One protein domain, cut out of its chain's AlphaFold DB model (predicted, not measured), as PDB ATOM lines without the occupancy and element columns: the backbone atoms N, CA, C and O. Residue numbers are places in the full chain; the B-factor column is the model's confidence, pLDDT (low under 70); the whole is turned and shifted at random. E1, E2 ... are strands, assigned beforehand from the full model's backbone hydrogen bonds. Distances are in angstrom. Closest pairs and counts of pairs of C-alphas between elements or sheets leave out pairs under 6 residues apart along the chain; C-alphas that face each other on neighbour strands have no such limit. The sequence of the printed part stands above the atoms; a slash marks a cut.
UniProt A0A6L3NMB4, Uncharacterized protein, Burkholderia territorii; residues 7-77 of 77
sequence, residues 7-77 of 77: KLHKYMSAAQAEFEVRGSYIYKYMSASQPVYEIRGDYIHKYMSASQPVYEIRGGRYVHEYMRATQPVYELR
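AT A GLANCE: This is residues 7 to 77 of the 77 residues of an uncharacterized protein of Burkholderia territorii (UniProt A0A6L3NMB4). Eight short strands, E1 to E8, stand in a ring and make a small closed barrel with an open middle along its axis. The eight-residue loops, residues 11 to 18, 29 to 36, 47 to 54 and 66 to 73, spread outward round one end of the barrel, while the tight turns and both printed ends lie at the other. The printed part has 71 residues with no named helix and eight named strands, which follow round the ring in chain order, each antiparallel to its neighbours, with E8 beside E1. The class is all strand, though under half of the residues, 31 of 71, are in named elements. The whole is compact, with a radius of gyration of the C-alphas of 11.4 A, and flat, spanning 30 by 29 by 15 A.

HOW THE PARTS SIT: E1, residues 7 to 10, and E2, residues 19 to 22, form a hairpin at 157 degrees, with N 8 and O 19 2.9 A apart. E2 and E3, residues 25 to 28, form a hairpin with a tight link, N 22 and O 25 being 2.8 A apart. E3 and E4, residues 37 to 40, are a hairpin at 156 degrees, with N 26 and O 37 at 2.9 A. E4 and E5, residues 43 to 46, form a hairpin with N 38 and O 45 at 2.8 A. E5 and E6, residues 55 to 58, form a hairpin with N 44 and O 55 at 2.9 A. E6 and E7, residues 62 to 65, are a hairpin with N 58 and O 62 at 2.7 A. E7 and E8, residues 74 to 76, form a hairpin with N 63 and O 74 at 2.9 A. E1 to E8 are a meander, each strand the antiparallel neighbour of the one before. E8 and E1 close the barrel, antiparallel at 153 degrees, with N 75 and O 9 at 2.8 A. The pairing of E1 is staggered: residues 7 to 8 pair with E2 and residues 8 to 10 with E8. Among the strands that are apart are E1 and E5, and E3 and E7.

IN THESE COORDINATES: E1 begins at C-alpha 7, at (124.819, 169.551, 143.967), and is 9.9 A long. E2 is 9.8 A long, E3 10.3 A, E4 9.8 A, E5 10.3 A, E6 9.6 A and E7 10.2 A. E5 begins at C-alpha 43, at (133.580, 165.300, 156.584). E8, 6.7 A long, ends at C-alpha 76, at (124.026, 165.107, 147.026).

THE WHOLE: The two C-alphas farthest apart are those of Ala 14 and Ala 50, at 33.1 A, while those of Lys 7 and Arg 77 are 5.3 A apart. The printed part has no cut and no long link. Its mean pLDDT is 93.5, and no printed residue is under 70.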
ATOM      1  N   LYS A   7     125.520 168.420 143.354       96.25
ATOM      2  CA  LYS A   7     124.819 169.551 143.967       96.25
ATOM      3  C   LYS A   7     124.192 169.143 145.290       96.25
ATOM      4  O   LYS A   7     123.675 168.037 145.419       96.25
ATOM      5  N   LEU A   8     124.224 170.038 146.274       96.50
ATOM      6  CA  LEU A   8     123.525 169.833 147.540       96.50
ATOM      7  C   LEU A   8     122.136 170.457 147.447       96.50
ATOM      8  O   LEU A   8     121.987 171.671 147.283       96.50
ATOM      9  N   HIS A   9     121.127 169.610 147.597       96.81
ATOM     10  CA  HIS A   9     119.733 170.006 147.741       96.81
ATOM     11  C   HIS A   9     119.306 169.815 149.183       96.81
ATOM     12  O   HIS A   9     119.689 168.827 149.811       96.81
ATOM     13  N   LYS A  10     118.492 170.732 149.711       96.31
ATOM     14  CA  LYS A  10     117.897 170.544 151.034       96.31
ATOM     15  C   LYS A  10     117.116 169.230 151.049       96.31
ATOM     16  O   LYS A  10     116.375 168.933 150.108       96.31
ATOM     17  N   TYR A  11     117.320 168.427 152.087       93.62
ATOM     18  CA  TYR A  11     116.713 167.104 152.173       93.62
ATOM     19  C   TYR A  11     115.179 167.197 152.098       93.62
ATOM     20  O   TYR A  11     114.579 168.120 152.647       93.62
ATOM     21  N   MET A  12     114.564 166.278 151.345       91.19
ATOM     22  CA  MET A  12     113.136 166.282 150.979       91.19
ATOM     23  C   MET A  12     112.617 167.556 150.281       91.19
ATOM     24  O   MET A  12     111.410 167.736 150.149       91.19
ATOM     25  N   SER A  13     113.493 168.435 149.787       89.69
ATOM     26  CA  SER A  13     113.083 169.600 149.003       89.69
ATOM     27  C   SER A  13     113.152 169.327 147.498       89.69
ATOM     28  O   SER A  13     114.125 168.761 146.985       89.69
ATOM     29  N   ALA A  14     112.121 169.784 146.783       85.12
ATOM     30  CA  ALA A  14     112.108 169.897 145.324       85.12
ATOM     31  C   ALA A  14     112.737 171.217 144.829       85.12
ATOM     32  O   ALA A  14     112.746 171.487 143.631       85.12
ATOM     33  N   ALA A  15     113.244 172.054 145.742       87.50
ATOM     34  CA  ALA A  15     113.869 173.319 145.392       87.50
ATOM     35  C   ALA A  15     115.185 173.127 144.620       87.50
ATOM     36  O   ALA A  15     115.806 172.053 144.611       87.50
ATOM     37  N   GLN A  16     115.624 174.225 144.002       90.75
ATOM     38  CA  GLN A  16     116.938 174.322 143.380       90.75
ATOM     39  C   GLN A  16     118.063 173.964 144.361       90.75
ATOM     40  O   GLN A  16     117.904 174.042 145.581       90.75
ATOM     41  N   ALA A  17     119.217 173.594 143.811       94.06
ATOM     42  CA  ALA A  17     120.417 173.361 144.601       94.06
ATOM     43  C   ALA A  17     120.784 174.608 145.420       94.06
ATOM     44  O   ALA A  17     120.755 175.726 144.903       94.06
ATOM     45  N   GLU A  18     121.167 174.409 146.681       95.38
ATOM     46  CA  GLU A  18     121.729 175.477 147.517       95.38
ATOM     47  C   GLU A  18     123.238 175.605 147.296       95.38
ATOM     48  O   GLU A  18     123.782 176.715 147.295       95.38
ATOM     49  N   PHE A  19     123.912 174.475 147.061       96.94
ATOM     50  CA  PHE A  19     125.355 174.427 146.866       96.94
ATOM     51  C   PHE A  19     125.766 173.508 145.716       96.94
ATOM     52  O   PHE A  19     125.034 172.603 145.317       96.94
ATOM     53  N   GLU A  20     126.977 173.721 145.218       96.31
ATOM     54  CA  GLU A  20     127.650 172.889 144.224       96.31
ATOM     55  C   GLU A  20     129.028 172.480 144.732       96.31
ATOM     56  O   GLU A  20     129.749 173.284 145.326       96.31
ATOM     57  N   VAL A  21     129.398 171.231 144.468       96.62
ATOM     58  CA  VAL A  21     130.715 170.689 144.782       96.62
ATOM     59  C   VAL A  21     131.630 170.812 143.567       96.62
ATOM     60  O   VAL A  21     131.340 170.279 142.497       96.62
ATOM     61  N   ARG A  22     132.771 171.477 143.748       94.81
ATOM     62  CA  ARG A  22     133.833 171.628 142.747       94.81
ATOM     63  C   ARG A  22     135.139 171.110 143.343       94.81
ATOM     64  O   ARG A  22     135.749 171.754 144.197       94.81
ATOM     65  N   GLY A  23     135.543 169.914 142.929       93.75
ATOM     66  CA  GLY A  23     136.631 169.161 143.551       93.75
ATOM     67  C   GLY A  23     136.313 168.847 145.014       93.75
ATOM     68  O   GLY A  23     135.294 168.225 145.310       93.75
ATOM     69  N   SER A  24     137.177 169.304 145.916       95.06
ATOM     70  CA  SER A  24     137.024 169.156 147.370       95.06
ATOM     71  C   SER A  24     136.263 170.315 148.017       95.06
ATOM     72  O   SER A  24     136.154 170.370 149.233       95.06
ATOM     73  N   TYR A  25     135.762 171.274 147.241       96.12
ATOM     74  CA  TYR A  25     135.208 172.516 147.768       96.12
ATOM     75  C   TYR A  25     133.722 172.656 147.453       96.12
ATOM     76  O   TYR A  25     133.263 172.257 146.387       96.12
ATOM     77  N   ILE A  26     132.973 173.260 148.371       97.06
ATOM     78  CA  ILE A  26     131.534 173.492 148.240       97.06
ATOM     79  C   ILE A  26     131.284 174.991 148.106       97.06
ATOM     80  O   ILE A  26     131.688 175.775 148.964       97.06
ATOM     81  N   TYR A  27     130.577 175.382 147.054       97.31
ATOM     82  CA  TYR A  27     130.258 176.764 146.707       97.31
ATOM     83  C   TYR A  27     128.758 176.995 146.803       97.31
ATOM     84  O   TYR A  27     127.974 176.094 146.513       97.31
ATOM     85  N   LYS A  28     128.338 178.219 147.141       95.62
ATOM     86  CA  LYS A  28     126.929 178.598 147.000       95.62
ATOM     87  C   LYS A  28     126.537 178.554 145.522       95.62
ATOM     88  O   LYS A  28     127.219 179.150 144.682       95.62
ATOM     89  N   TYR A  29     125.449 177.856 145.213       89.88
ATOM     90  CA  TYR A  29     125.019 177.644 143.835       89.88
ATOM     91  C   TYR A  29     124.711 178.981 143.144       89.88
ATOM     92  O   TYR A  29     124.084 179.861 143.732       89.88
ATOM     93  N   MET A  30     125.200 179.142 141.910       84.31
ATOM     94  CA  MET A  30     125.046 180.335 141.054       84.31
ATOM     95  C   MET A  30     125.549 181.680 141.618       84.31
ATOM     96  O   MET A  30     125.347 182.705 140.975       84.31
ATOM     97  N   SER A  31     126.210 181.718 142.780       77.88
ATOM     98  CA  SER A  31     126.447 182.993 143.480       77.88
ATOM     99  C   SER A  31     127.862 183.198 144.023       77.88
ATOM    100  O   SER A  31     128.162 184.315 144.442       77.88
ATOM    101  N   ALA A  32     128.719 182.176 144.070       78.38
ATOM    102  CA  ALA A  32     129.987 182.281 144.788       78.38
ATOM    103  C   ALA A  32     131.222 182.118 143.892       78.38
ATOM    104  O   ALA A  32     131.369 181.126 143.179       78.38
ATOM    105  N   SER A  33     132.140 183.082 144.004       86.12
ATOM    106  CA  SER A  33     133.517 182.998 143.497       86.12
ATOM    107  C   SER A  33     134.464 182.293 144.474       86.12
ATOM    108  O   SER A  33     135.539 181.859 144.072       86.12
ATOM    109  N   GLN A  34     134.066 182.152 145.743       92.75
ATOM    110  CA  GLN A  34     134.850 181.518 146.802       92.75
ATOM    111  C   GLN A  34     134.075 180.372 147.465       92.75
ATOM    112  O   GLN A  34     132.846 180.436 147.565       92.75
ATOM    113  N   PRO A  35     134.767 179.322 147.925       95.12
ATOM    114  CA  PRO A  35     134.115 178.214 148.598       95.12
ATOM    115  C   PRO A  35     133.643 178.599 150.002       95.12
ATOM    116  O   PRO A  35     134.251 179.408 150.696       95.12
ATOM    117  N   VAL A  36     132.537 177.990 150.417       96.62
ATOM    118  CA  VAL A  36     131.928 178.154 151.745       96.62
ATOM    119  C   VAL A  36     132.342 177.007 152.665       96.62
ATOM    120  O   VAL A  36     132.553 177.204 153.864       96.62
ATOM    121  N   TYR A  37     132.506 175.812 152.092       97.19
ATOM    122  CA  TYR A  37     132.952 174.625 152.810       97.19
ATOM    123  C   TYR A  37     134.024 173.855 152.041       97.19
ATOM    124  O   TYR A  37     134.205 174.023 150.834       97.19
ATOM    125  N   GLU A  38     134.707 172.975 152.761       96.38
ATOM    126  CA  GLU A  38     135.696 172.037 152.250       96.38
ATOM    127  C   GLU A  38     135.350 170.616 152.706       96.38
ATOM    128  O   GLU A  38     135.041 170.376 153.874       96.38
ATOM    129  N   ILE A  39     135.418 169.674 151.774       96.19
ATOM    130  CA  ILE A  39     135.250 168.243 151.988       96.19
ATOM    131  C   ILE A  39     136.628 167.638 152.265       96.19
ATOM    132  O   ILE A  39     137.530 167.705 151.430       96.19
ATOM    133  N   ARG A  40     136.771 167.006 153.429       95.19
ATOM    134  CA  ARG A  40     137.963 166.279 153.870       95.19
ATOM    135  C   ARG A  40     137.550 164.842 154.195       95.19
ATOM    136  O   ARG A  40     137.051 164.566 155.283       95.19
ATOM    137  N   GLY A  41     137.700 163.941 153.224       94.06
ATOM    138  CA  GLY A  41     137.134 162.589 153.305       94.06
ATOM    139  C   GLY A  41     135.607 162.634 153.244       94.06
ATOM    140  O   GLY A  41     135.054 163.212 152.311       94.06
ATOM    141  N   ASP A  42     134.947 162.076 154.255       95.19
ATOM    142  CA  ASP A  42     133.485 162.115 154.402       95.19
ATOM    143  C   ASP A  42     133.003 163.296 155.266       95.19
ATOM    144  O   ASP A  42     131.816 163.429 155.547       95.19
ATOM    145  N   TYR A  43     133.901 164.190 155.687       96.31
ATOM    146  CA  TYR A  43     133.580 165.300 156.584       96.31
ATOM    147  C   TYR A  43     133.616 166.648 155.875       96.31
ATOM    148  O   TYR A  43     134.534 166.947 155.112       96.31
ATOM    149  N   ILE A  44     132.644 167.503 156.178       97.25
ATOM    150  CA  ILE A  44     132.540 168.853 155.629       97.25
ATOM    151  C   ILE A  44     132.906 169.853 156.721       97.25
ATOM    152  O   ILE A  44     132.322 169.854 157.804       97.25
ATOM    153  N   HIS A  45     133.848 170.733 156.411       97.69
ATOM    154  CA  HIS A  45     134.360 171.779 157.287       97.69
ATOM    155  C   HIS A  45     134.032 173.149 156.703       97.69
ATOM    156  O   HIS A  45     133.937 173.295 155.486       97.69
ATOM    157  N   LYS A  46     133.904 174.179 157.545       97.19
ATOM    158  CA  LYS A  46     133.885 175.562 157.042       97.19
ATOM    159  C   LYS A  46     135.190 175.851 156.302       97.19
ATOM    160  O   LYS A  46     136.261 175.451 156.762       97.19
ATOM    161  N   TYR A  47     135.096 176.538 155.167       94.06
ATOM    162  CA  TYR A  47     136.276 176.898 154.391       94.06
ATOM    163  C   TYR A  47     137.249 177.734 155.239       94.06
ATOM    164  O   TYR A  47     136.823 178.582 156.021       94.06
ATOM    165  N   MET A  48     138.549 177.439 155.124       91.06
ATOM    166  CA  MET A  48     139.632 177.995 155.956       91.06
ATOM    167  C   MET A  48     139.494 177.772 157.476       91.06
ATOM    168  O   MET A  48     140.177 178.425 158.260       91.06
ATOM    169  N   SER A  49     138.653 176.833 157.923       90.94
ATOM    170  CA  SER A  49     138.562 176.460 159.336       90.94
ATOM    171  C   SER A  49     139.345 175.176 159.631       90.94
ATOM    172  O   SER A  49     139.265 174.186 158.898       90.94
ATOM    173  N   ALA A  50     140.094 175.190 160.735       85.19
ATOM    174  CA  ALA A  50     140.737 174.010 161.319       85.19
ATOM    175  C   ALA A  50     139.879 173.342 162.413       85.19
ATOM    176  O   ALA A  50     140.316 172.378 163.034       85.19
ATOM    177  N   SER A  51     138.675 173.864 162.668       90.56
ATOM    178  CA  SER A  51     137.760 173.354 163.691       90.56
ATOM    179  C   SER A  51     137.169 171.989 163.320       90.56
ATOM    180  O   SER A  51     137.403 171.469 162.233       90.56
ATOM    181  N   GLN A  52     136.368 171.424 164.227       93.81
ATOM    182  CA  GLN A  52     135.608 170.196 163.981       93.81
ATOM    183  C   GLN A  52     134.707 170.305 162.729       93.81
ATOM    184  O   GLN A  52     134.299 171.417 162.364       93.81
ATOM    185  N   PRO A  53     134.362 169.169 162.092       96.00
ATOM    186  CA  PRO A  53     133.405 169.148 160.996       96.00
ATOM    187  C   PRO A  53     132.071 169.787 161.385       96.00
ATOM    188  O   PRO A  53     131.606 169.672 162.517       96.00
ATOM    189  N   VAL A  54     131.424 170.426 160.416       97.06
ATOM    190  CA  VAL A  54     130.041 170.908 160.548       97.06
ATOM    191  C   VAL A  54     129.040 169.874 160.045       97.06
ATOM    192  O   VAL A  54     127.946 169.757 160.596       97.06
ATOM    193  N   TYR A  55     129.428 169.086 159.039       97.38
ATOM    194  CA  TYR A  55     128.598 168.026 158.484       97.38
ATOM    195  C   TYR A  55     129.406 166.762 158.186       97.38
ATOM    196  O   TYR A  55     130.633 166.788 158.077       97.38
ATOM    197  N   GLU A  56     128.687 165.663 158.011       96.62
ATOM    198  CA  GLU A  56     129.196 164.357 157.605       96.62
ATOM    199  C   GLU A  56     128.382 163.831 156.419       96.62
ATOM    200  O   GLU A  56     127.150 163.899 156.411       96.62
ATOM    201  N   ILE A  57     129.079 163.293 155.421       96.69
ATOM    202  CA  ILE A  57     128.514 162.637 154.249       96.69
ATOM    203  C   ILE A  57     128.385 161.146 154.563       96.69
ATOM    204  O   ILE A  57     129.368 160.419 154.653       96.69
ATOM    205  N   ARG A  58     127.153 160.660 154.686       95.31
ATOM    206  CA  ARG A  58     126.835 159.255 154.953       95.31
ATOM    207  C   ARG A  58     126.383 158.552 153.677       95.31
ATOM    208  O   ARG A  58     125.575 159.073 152.902       95.31
ATOM    209  N   GLY A  59     126.938 157.362 153.436       93.12
ATOM    210  CA  GLY A  59     126.627 156.543 152.258       93.12
ATOM    211  C   GLY A  59     126.955 157.217 150.918       93.12
ATOM    212  O   GLY A  59     126.355 156.882 149.901       93.12
ATOM    213  N   GLY A  60     127.843 158.220 150.912       93.62
ATOM    214  CA  GLY A  60     128.224 158.970 149.709       93.62
ATOM    215  C   GLY A  60     127.119 159.840 149.090       93.62
ATOM    216  O   GLY A  60     127.280 160.314 147.956       93.62
ATOM    217  N   ARG A  61     126.002 160.041 149.808       94.94
ATOM    218  CA  ARG A  61     124.799 160.717 149.299       94.94
ATOM    219  C   ARG A  61     124.169 161.687 150.290       94.94
ATOM    220  O   ARG A  61     123.817 162.795 149.897       94.94
ATOM    221  N   TYR A  62     123.993 161.289 151.544       96.50
ATOM    222  CA  TYR A  62     123.236 162.079 152.514       96.50
ATOM    223  C   TYR A  62     124.166 162.886 153.399       96.50
ATOM    224  O   TYR A  62     125.168 162.366 153.873       96.50
ATOM    225  N   VAL A  63     123.837 164.149 153.633       97.25
ATOM    226  CA  VAL A  63     124.633 165.041 154.476       97.25
ATOM    227  C   VAL A  63     123.883 165.277 155.774       97.25
ATOM    228  O   VAL A  63     122.748 165.754 155.758       97.25
ATOM    229  N   HIS A  64     124.517 164.960 156.895       97.69
ATOM    230  CA  HIS A  64     123.981 165.143 158.241       97.69
ATOM    231  C   HIS A  64     124.797 166.188 158.989       97.69
ATOM    232  O   HIS A  64     125.988 166.338 158.731       97.69
ATOM    233  N   GLU A  65     124.185 166.883 159.946       96.94
ATOM    234  CA  GLU A  65     124.956 167.655 160.924       96.94
ATOM    235  C   GLU A  65     125.909 166.730 161.685       96.94
ATOM    236  O   GLU A  65     125.545 165.617 162.083       96.94
ATOM    237  N   TYR A  66     127.147 167.187 161.859       94.25
ATOM    238  CA  TYR A  66     128.179 166.397 162.513       94.25
ATOM    239  C   TYR A  66     127.759 166.027 163.945       94.25
ATOM    240  O   TYR A  66     127.175 166.837 164.665       94.25
ATOM    241  N   MET A  67     128.013 164.773 164.337       91.19
ATOM    242  CA  MET A  67     127.595 164.165 165.614       91.19
ATOM    243  C   MET A  67     126.078 164.132 165.888       91.19
ATOM    244  O   MET A  67     125.663 163.779 166.992       91.19
ATOM    245  N   ARG A  68     125.222 164.427 164.901       90.94
ATOM    246  CA  ARG A  68     123.768 164.267 165.030       90.94
ATOM    247  C   ARG A  68     123.282 163.004 164.317       90.94
ATOM    248  O   ARG A  68     123.654 162.702 163.180       90.94
ATOM    249  N   ALA A  69     122.420 162.249 164.999       77.50
ATOM    250  CA  ALA A  69     121.757 161.051 164.470       77.50
ATOM    251  C   ALA A  69     120.412 161.365 163.782       77.50
ATOM    252  O   ALA A  69     119.628 160.470 163.484       77.50
ATOM    253  N   THR A  70     120.126 162.645 163.549       86.44
ATOM    254  CA  THR A  70     118.884 163.123 162.938       86.44
ATOM    255  C   THR A  70     118.833 162.834 161.439       86.44
ATOM    256  O   THR A  70     119.810 162.391 160.830       86.44
ATOM    257  N   GLN A  71     117.681 163.133 160.833       93.50
ATOM    258  CA  GLN A  71     117.501 163.120 159.382       93.50
ATOM    259  C   GLN A  71     118.586 163.951 158.662       93.50
ATOM    260  O   GLN A  71     119.133 164.888 159.257       93.50
ATOM    261  N   PRO A  72     118.902 163.625 157.393       96.12
ATOM    262  CA  PRO A  72     119.804 164.434 156.586       96.12
ATOM    263  C   PRO A  72     119.309 165.879 156.480       96.12
ATOM    264  O   PRO A  72     118.108 166.138 156.419       96.12
ATOM    265  N   VAL A  73     120.243 166.819 156.401       97.00
ATOM    266  CA  VAL A  73     119.962 168.228 156.092       97.00
ATOM    267  C   VAL A  73     120.076 168.501 154.596       97.00
ATOM    268  O   VAL A  73     119.304 169.293 154.052       97.00
ATOM    269  N   TYR A  74     120.978 167.787 153.918       97.25
ATOM    270  CA  TYR A  74     121.152 167.855 152.475       97.25
ATOM    271  C   TYR A  74     121.263 166.473 151.841       97.25
ATOM    272  O   TYR A  74     121.567 165.467 152.482       97.25
ATOM    273  N   GLU A  75     121.046 166.456 150.536       96.38
ATOM    274  CA  GLU A  75     121.276 165.328 149.657       96.38
ATOM    275  C   GLU A  75     122.156 165.772 148.488       96.38
ATOM    276  O   GLU A  75     121.882 166.789 147.847       96.38
ATOM    277  N   LEU A  76     123.196 164.989 148.216       95.38
ATOM    278  CA  LEU A  76     124.026 165.107 147.026       95.38
ATOM    279  C   LEU A  76     123.299 164.477 145.830       95.38
ATOM    280  O   LEU A  76     123.029 163.272 145.845       95.38
ATOM    281  N   ARG A  77     123.024 165.287 144.806       93.50
ATOM    282  CA  ARG A  77     122.388 164.897 143.540       93.50
ATOM    283  C   ARG A  77     123.284 165.217 142.351       93.50
ATOM    284  O   ARG A  77     124.074 166.186 142.452       93.50
TER     285      ARG A  77